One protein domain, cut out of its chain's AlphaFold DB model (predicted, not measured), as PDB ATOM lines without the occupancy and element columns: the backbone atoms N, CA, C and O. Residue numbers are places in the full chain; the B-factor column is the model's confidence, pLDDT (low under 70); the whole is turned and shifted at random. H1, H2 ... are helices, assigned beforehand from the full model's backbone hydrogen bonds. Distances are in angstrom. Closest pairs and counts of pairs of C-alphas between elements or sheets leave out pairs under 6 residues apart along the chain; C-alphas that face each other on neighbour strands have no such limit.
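AT A GLANCE: This is residues 116 to 163 of the 163 residues of an uncharacterized protein of Desulfobacterales bacterium CG23_combo_of_CG06-09_8_20_14_all_51_8 (UniProt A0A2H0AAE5). Three helices make a small bundle in which each helix folds back on the one before it: the long H1 runs the length of the domain, H2 comes back along it, and the short H3 turns again beside H2, so that the three centres make a triangle. H1 lies along the longest axis, and H3 meets it only over a short stretch. The printed part has 48 residues with three named helices, in the order H1, H2, H3, and no named strand; the class is all helix. The whole is compact, with a radius of gyration of the C-alphas of 10.0 A, and elongated, spanning 30 by 16 by 15 A.

IN THESE COORDINATES: Find C-alpha 118 at (190.084, 162.984, 96.153); from there H1, residues 118 to 134, runs 24.2 A to C-alpha 134 at (207.478, 146.835, 91.559). Go on to Pro 141, where H2, residues 141 to 153, begins; it is 18.3 A long. H3, residues 155 to 162, is 10.3 A long and ends at C-alpha 162 at (208.075, 160.639, 87.874).

HOW THE PARTS SIT: Begin with H1, the longest helix. H2 touches it, and the closest C-alphas, those of Cys 128 and Ala 146, are 5.6 A apart. The two run opposite ways at a shallow tilt of 25 degrees and form a helical hairpin. Look next at H3, which touches H2 at residues 147 to 151 of H2 alone; the closest C-alphas, those of Ala 150 and His 158, are 4.8 A apart. H2 and H3 also form a helical hairpin, running opposite ways at a shallow tilt of 23 degrees. H1 and H3 only just touch, with 3 pairs of C-alphas within 8 A, at residues 125 to 129 of H1 alone; the closest C-alphas are those of Thr 125 and Leu 157, 7.1 A apart. These two run the same way at a shallow tilt of 17 degrees. The packing is mostly aligned, the helices touching at shallow tilts. In the backbones of H1, H2 and H3, every O i to N i+4 pair is within hydrogen-bond range.

THE WHOLE: The two C-alphas farthest apart are those of Thr 117 and Val 136, at 30.5 A. The first and last printed C-alphas, of Tyr 116 and Arg 163, are 21.9 A apart, and Arg 163 is the chain's last residue. The printed part has no cut. The link from H1 to H2, six residues, is short; the link from H2 to H3, one residue, is tight. In this predicted model the mean pLDDT of the printed part is 94.5, and no printed residue is under 70.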
ATOM      1  N   TYR A 116     187.260 163.886  88.537       92.38
ATOM      2  CA  TYR A 116     188.382 163.338  89.296       92.38
ATOM      3  C   TYR A 116     188.284 163.774  90.764       92.38
ATOM      4  O   TYR A 116     188.393 164.961  91.081       92.38
ATOM      5  N   THR A 117     187.992 162.835  91.666       94.25
ATOM      6  CA  THR A 117     187.778 163.125  93.092       94.25
ATOM      7  C   THR A 117     189.021 162.861  93.939       94.25
ATOM      8  O   THR A 117     189.948 162.178  93.516       94.25
ATOM      9  N   ASP A 118     189.013 163.310  95.198       94.81
ATOM     10  CA  ASP A 118     190.084 162.984  96.153       94.81
ATOM     11  C   ASP A 118     190.254 161.469  96.368       94.81
ATOM     12  O   ASP A 118     191.357 160.993  96.642       94.81
ATOM     13  N   LYS A 119     189.174 160.688  96.219       92.81
ATOM     14  CA  LYS A 119     189.234 159.221  96.300       92.81
ATOM     15  C   LYS A 119     189.955 158.630  95.092       92.81
ATOM     16  O   LYS A 119     190.793 157.747  95.265       92.81
ATOM     17  N   ASP A 120     189.667 159.143  93.900       94.06
ATOM     18  CA  ASP A 120     190.357 158.757  92.665       94.06
ATOM     19  C   ASP A 120     191.832 159.163  92.725       94.06
ATOM     20  O   ASP A 120     192.709 158.378  92.379       94.06
ATOM     21  N   ARG A 121     192.136 160.344  93.275       96.31
ATOM     22  CA  ARG A 121     193.513 160.776  93.545       96.31
ATOM     23  C   ARG A 121     194.246 159.843  94.495       96.31
ATOM     24  O   ARG A 121     195.378 159.450  94.209       96.31
ATOM     25  N   ALA A 122     193.622 159.449  95.601       96.00
ATOM     26  CA  ALA A 122     194.218 158.500  96.535       96.00
ATOM     27  C   ALA A 122     194.488 157.136  95.876       96.00
ATOM     28  O   ALA A 122     195.571 156.572  96.057       96.00
ATOM     29  N   LEU A 123     193.544 156.630  95.077       94.94
ATOM     30  CA  LEU A 123     193.694 155.364  94.362       94.94
ATOM     31  C   LEU A 123     194.777 155.444  93.275       94.94
ATOM     32  O   LEU A 123     195.614 154.546  93.196       94.94
ATOM     33  N   LEU A 124     194.813 156.516  92.476       97.19
ATOM     34  CA  LEU A 124     195.845 156.720  91.454       97.19
ATOM     35  C   LEU A 124     197.227 156.841  92.097       97.19
ATOM     36  O   LEU A 124     198.165 156.196  91.647       97.19
ATOM     37  N   THR A 125     197.342 157.581  93.203       97.94
ATOM     38  CA  THR A 125     198.596 157.699  93.962       97.94
ATOM     39  C   THR A 125     199.093 156.336  94.442       97.94
ATOM     40  O   THR A 125     200.281 156.031  94.316       97.94
ATOM     41  N   ALA A 126     198.201 155.507  94.993       96.62
ATOM     42  CA  ALA A 126     198.550 154.163  95.446       96.62
ATOM     43  C   ALA A 126     198.992 153.268  94.280       96.62
ATOM     44  O   ALA A 126     199.987 152.557  94.402       96.62
ATOM     45  N   TYR A 127     198.300 153.347  93.142       97.19
ATOM     46  CA  TYR A 127     198.663 152.610  91.936       97.19
ATOM     47  C   TYR A 127     200.022 153.043  91.372       97.19
ATOM     48  O   TYR A 127     200.859 152.184  91.107       97.19
ATOM     49  N   CYS A 128     200.278 154.350  91.249       97.31
ATOM     50  CA  CYS A 128     201.560 154.885  90.788       97.31
ATOM     51  C   CYS A 128     202.717 154.403  91.669       97.31
ATOM     52  O   CYS A 128     203.721 153.938  91.142       97.31
ATOM     53  N   ARG A 129     202.569 154.455  93.000       96.75
ATOM     54  CA  ARG A 129     203.574 153.906  93.928       96.75
ATOM     55  C   ARG A 129     203.791 152.420  93.701       96.75
ATOM     56  O   ARG A 129     204.921 151.999  93.514       96.75
ATOM     57  N   HIS A 130     202.706 151.651  93.653       95.00
ATOM     58  CA  HIS A 130     202.777 150.210  93.461       95.00
ATOM     59  C   HIS A 130     203.550 149.823  92.191       95.00
ATOM     60  O   HIS A 130     204.425 148.965  92.268       95.00
ATOM     61  N   VAL A 131     203.271 150.459  91.047       95.75
ATOM     62  CA  VAL A 131     203.978 150.121  89.801       95.75
ATOM     63  C   VAL A 131     205.426 150.603  89.795       95.75
ATOM     64  O   VAL A 131     206.267 149.918  89.230       95.75
ATOM     65  N   VAL A 132     205.735 151.742  90.424       94.44
ATOM     66  CA  VAL A 132     207.115 152.245  90.535       94.44
ATOM     67  C   VAL A 132     207.947 151.336  91.437       94.44
ATOM     68  O   VAL A 132     209.049 150.956  91.055       94.44
ATOM     69  N   ASP A 133     207.407 150.937  92.589       94.44
ATOM     70  CA  ASP A 133     208.097 150.075  93.552       94.44
ATOM     71  C   ASP A 133     208.319 148.655  93.001       94.44
ATOM     72  O   ASP A 133     209.311 148.006  93.329       94.44
ATOM     73  N   ALA A 134     207.395 148.161  92.169       92.44
ATOM     74  CA  ALA A 134     207.478 146.835  91.559       92.44
ATOM     75  C   ALA A 134     208.328 146.793  90.274       92.44
ATOM     76  O   ALA A 134     208.700 145.707  89.822       92.44
ATOM     77  N   ALA A 135     208.622 147.941  89.661       92.19
ATOM     78  CA  ALA A 135     209.286 147.984  88.368       92.19
ATOM     79  C   ALA A 135     210.763 147.589  88.452       92.19
ATOM     80  O   ALA A 135     211.550 148.139  89.219       92.19
ATOM     81  N   VAL A 136     211.168 146.679  87.566       88.06
ATOM     82  CA  VAL A 136     212.577 146.283  87.406       88.06
ATOM     83  C   VAL A 136     213.355 147.319  86.584       88.06
ATOM     84  O   VAL A 136     214.577 147.421  86.689       88.06
ATOM     85  N   SER A 137     212.662 148.107  85.759       87.94
ATOM     86  CA  SER A 137     213.262 149.163  84.947       87.94
ATOM     87  C   SER A 137     212.312 150.343  84.745       87.94
ATOM     88  O   SER A 137     211.094 150.196  84.714       87.94
ATOM     89  N   ALA A 138     212.886 151.516  84.473       79.88
ATOM     90  CA  ALA A 138     212.129 152.706  84.073       79.88
ATOM     91  C   ALA A 138     211.403 152.551  82.717       79.88
ATOM     92  O   ALA A 138     210.631 153.416  82.313       79.88
ATOM     93  N   THR A 139     211.664 151.469  81.975       88.75
ATOM     94  CA  THR A 139     211.005 151.184  80.696       88.75
ATOM     95  C   THR A 139     209.784 150.280  80.827       88.75
ATOM     96  O   THR A 139     209.158 150.007  79.798       88.75
ATOM     97  N   ASP A 140     209.434 149.861  82.049       94.06
ATOM     98  CA  ASP A 140     208.262 149.038  82.330       94.06
ATOM     99  C   ASP A 140     206.980 149.680  81.748       94.06
ATOM    100  O   ASP A 140     206.706 150.866  81.985       94.06
ATOM    101  N   PRO A 141     206.185 148.938  80.954       94.50
ATOM    102  CA  PRO A 141     204.968 149.470  80.348       94.50
ATOM    103  C   PRO A 141     203.947 150.003  81.361       94.50
ATOM    104  O   PRO A 141     203.271 150.991  81.075       94.50
ATOM    105  N   ASN A 142     203.831 149.389  82.540       94.94
ATOM    106  CA  ASN A 142     202.901 149.822  83.581       94.94
ATOM    107  C   ASN A 142     203.364 151.125  84.236       94.94
ATOM    108  O   ASN A 142     202.523 151.975  84.527       94.94
ATOM    109  N   VAL A 143     204.678 151.332  84.389       95.81
ATOM    110  CA  VAL A 143     205.241 152.620  84.833       95.81
ATOM    111  C   VAL A 143     204.918 153.717  83.826       95.81
ATOM    112  O   VAL A 143     204.358 154.740  84.210       95.81
ATOM    113  N   LYS A 144     205.162 153.484  82.530       95.88
ATOM    114  CA  LYS A 144     204.825 154.452  81.468       95.88
ATOM    115  C   LYS A 144     203.333 154.771  81.415       95.88
ATOM    116  O   LYS A 144     202.944 155.919  81.207       95.88
ATOM    117  N   ASN A 145     202.488 153.761  81.602       96.00
ATOM    118  CA  ASN A 145     201.045 153.950  81.664       96.00
ATOM    119  C   ASN A 145     200.648 154.778  82.891       96.00
ATOM    120  O   ASN A 145     199.866 155.715  82.754       96.00
ATOM    121  N   ALA A 146     201.201 154.490  84.069       96.88
ATOM    122  CA  ALA A 146     200.926 155.260  85.280       96.88
ATOM    123  C   ALA A 146     201.421 156.710  85.180       96.88
ATOM    124  O   ALA A 146     200.685 157.617  85.562       96.88
ATOM    125  N   GLU A 147     202.606 156.939  84.611       96.81
ATOM    126  CA  GLU A 147     203.134 158.274  84.307       96.81
ATOM    127  C   GLU A 147     202.177 159.035  83.380       96.81
ATOM    128  O   GLU A 147     201.803 160.175  83.660       96.81
ATOM    129  N   LEU A 148     201.708 158.391  82.305       96.56
ATOM    130  CA  LEU A 148     200.758 158.989  81.368       96.56
ATOM    131  C   LEU A 148     199.437 159.376  82.046       96.56
ATOM    132  O   LEU A 148     198.910 160.456  81.769       96.56
ATOM    133  N   LEU A 149     198.895 158.504  82.900       96.75
ATOM    134  CA  LEU A 149     197.662 158.771  83.643       96.75
ATOM    135  C   LEU A 149     197.850 159.928  84.624       96.75
ATOM    136  O   LEU A 149     197.045 160.857  84.608       96.75
ATOM    137  N   ALA A 150     198.924 159.902  85.420       96.94
ATOM    138  CA  ALA A 150     199.251 160.970  86.358       96.94
ATOM    139  C   ALA A 150     199.396 162.301  85.617       96.94
ATOM    140  O   ALA A 150     198.735 163.267  85.963       96.94
ATOM    141  N   ARG A 151     200.134 162.342  84.504       96.38
ATOM    142  CA  ARG A 151     200.298 163.569  83.709       96.38
ATOM    143  C   ARG A 151     198.973 164.156  83.217       96.38
ATOM    144  O   ARG A 151     198.860 165.370  83.080       96.38
ATOM    145  N   ARG A 152     197.998 163.305  82.885       95.00
ATOM    146  CA  ARG A 152     196.699 163.729  82.339       95.00
ATOM    147  C   ARG A 152     195.703 164.155  83.410       95.00
ATOM    148  O   ARG A 152     194.972 165.112  83.185       95.00
ATOM    149  N   LEU A 153     195.638 163.425  84.519       95.69
ATOM    150  CA  LEU A 153     194.630 163.632  85.562       95.69
ATOM    151  C   LEU A 153     195.137 164.486  86.722       95.69
ATOM    152  O   LEU A 153     194.354 165.187  87.352       95.69
ATOM    153  N   ASP A 154     196.433 164.415  87.013       96.00
ATOM    154  CA  ASP A 154     197.030 164.990  88.211       96.00
ATOM    155  C   ASP A 154     198.503 165.400  87.988       96.00
ATOM    156  O   ASP A 154     199.428 164.667  88.366       96.00
ATOM    157  N   PRO A 155     198.746 166.572  87.369       95.62
ATOM    158  CA  PRO A 155     200.099 167.060  87.097       95.62
ATOM    159  C   PRO A 155     200.983 167.165  88.349       95.62
ATOM    160  O   PRO A 155     202.181 166.901  88.273       95.62
ATOM    161  N   ASP A 156     200.397 167.479  89.508       96.19
ATOM    162  CA  ASP A 156     201.130 167.546  90.776       96.19
ATOM    163  C   ASP A 156     201.622 166.155  91.210       96.19
ATOM    164  O   ASP A 156     202.759 165.995  91.659       96.19
ATOM    165  N   LEU A 157     200.774 165.127  91.072       96.31
ATOM    166  CA  LEU A 157     201.169 163.742  91.335       96.31
ATOM    167  C   LEU A 157     202.244 163.278  90.351       96.31
ATOM    168  O   LEU A 157     203.181 162.595  90.766       96.31
ATOM    169  N   HIS A 158     202.118 163.645  89.073       97.44
ATOM    170  CA  HIS A 158     203.120 163.336  88.057       97.44
ATOM    171  C   HIS A 158     204.494 163.877  88.455       97.44
ATOM    172  O   HIS A 158     205.449 163.108  88.556       97.44
ATOM    173  N   ASP A 159     204.572 165.175  88.749       96.44
ATOM    174  CA  ASP A 159     205.828 165.836  89.100       96.44
ATOM    175  C   ASP A 159     206.433 165.285  90.393       96.44
ATOM    176  O   ASP A 159     207.647 165.243  90.537       96.44
ATOM    177  N   LYS A 160     205.606 164.814  91.330       95.19
ATOM    178  CA  LYS A 160     206.083 164.208  92.576       95.19
ATOM    179  C   LYS A 160     206.648 162.795  92.406       95.19
ATOM    180  O   LYS A 160     207.463 162.375  93.224       95.19
ATOM    181  N   MET A 161     206.141 162.029  91.442       92.75
ATOM    182  CA  MET A 161     206.405 160.588  91.338       92.75
ATOM    183  C   MET A 161     207.356 160.217  90.198       92.75
ATOM    184  O   MET A 161     208.016 159.187  90.294       92.75
ATOM    185  N   PHE A 162     207.404 161.012  89.126       93.06
ATOM    186  CA  PHE A 162     208.075 160.639  87.874       93.06
ATOM    187  C   PHE A 162     209.098 161.672  87.375       93.06
ATOM    188  O   PHE A 162     209.718 161.451  86.336       93.06
ATOM    189  N   ARG A 163     209.292 162.782  88.097       87.50
ATOM    190  CA  ARG A 163     210.244 163.848  87.763       87.50
ATOM    191  C   ARG A 163     211.249 164.061  88.889       87.50
ATOM    192  O   ARG A 163     212.409 164.380  88.548       87.50
TER     193      ARG A 163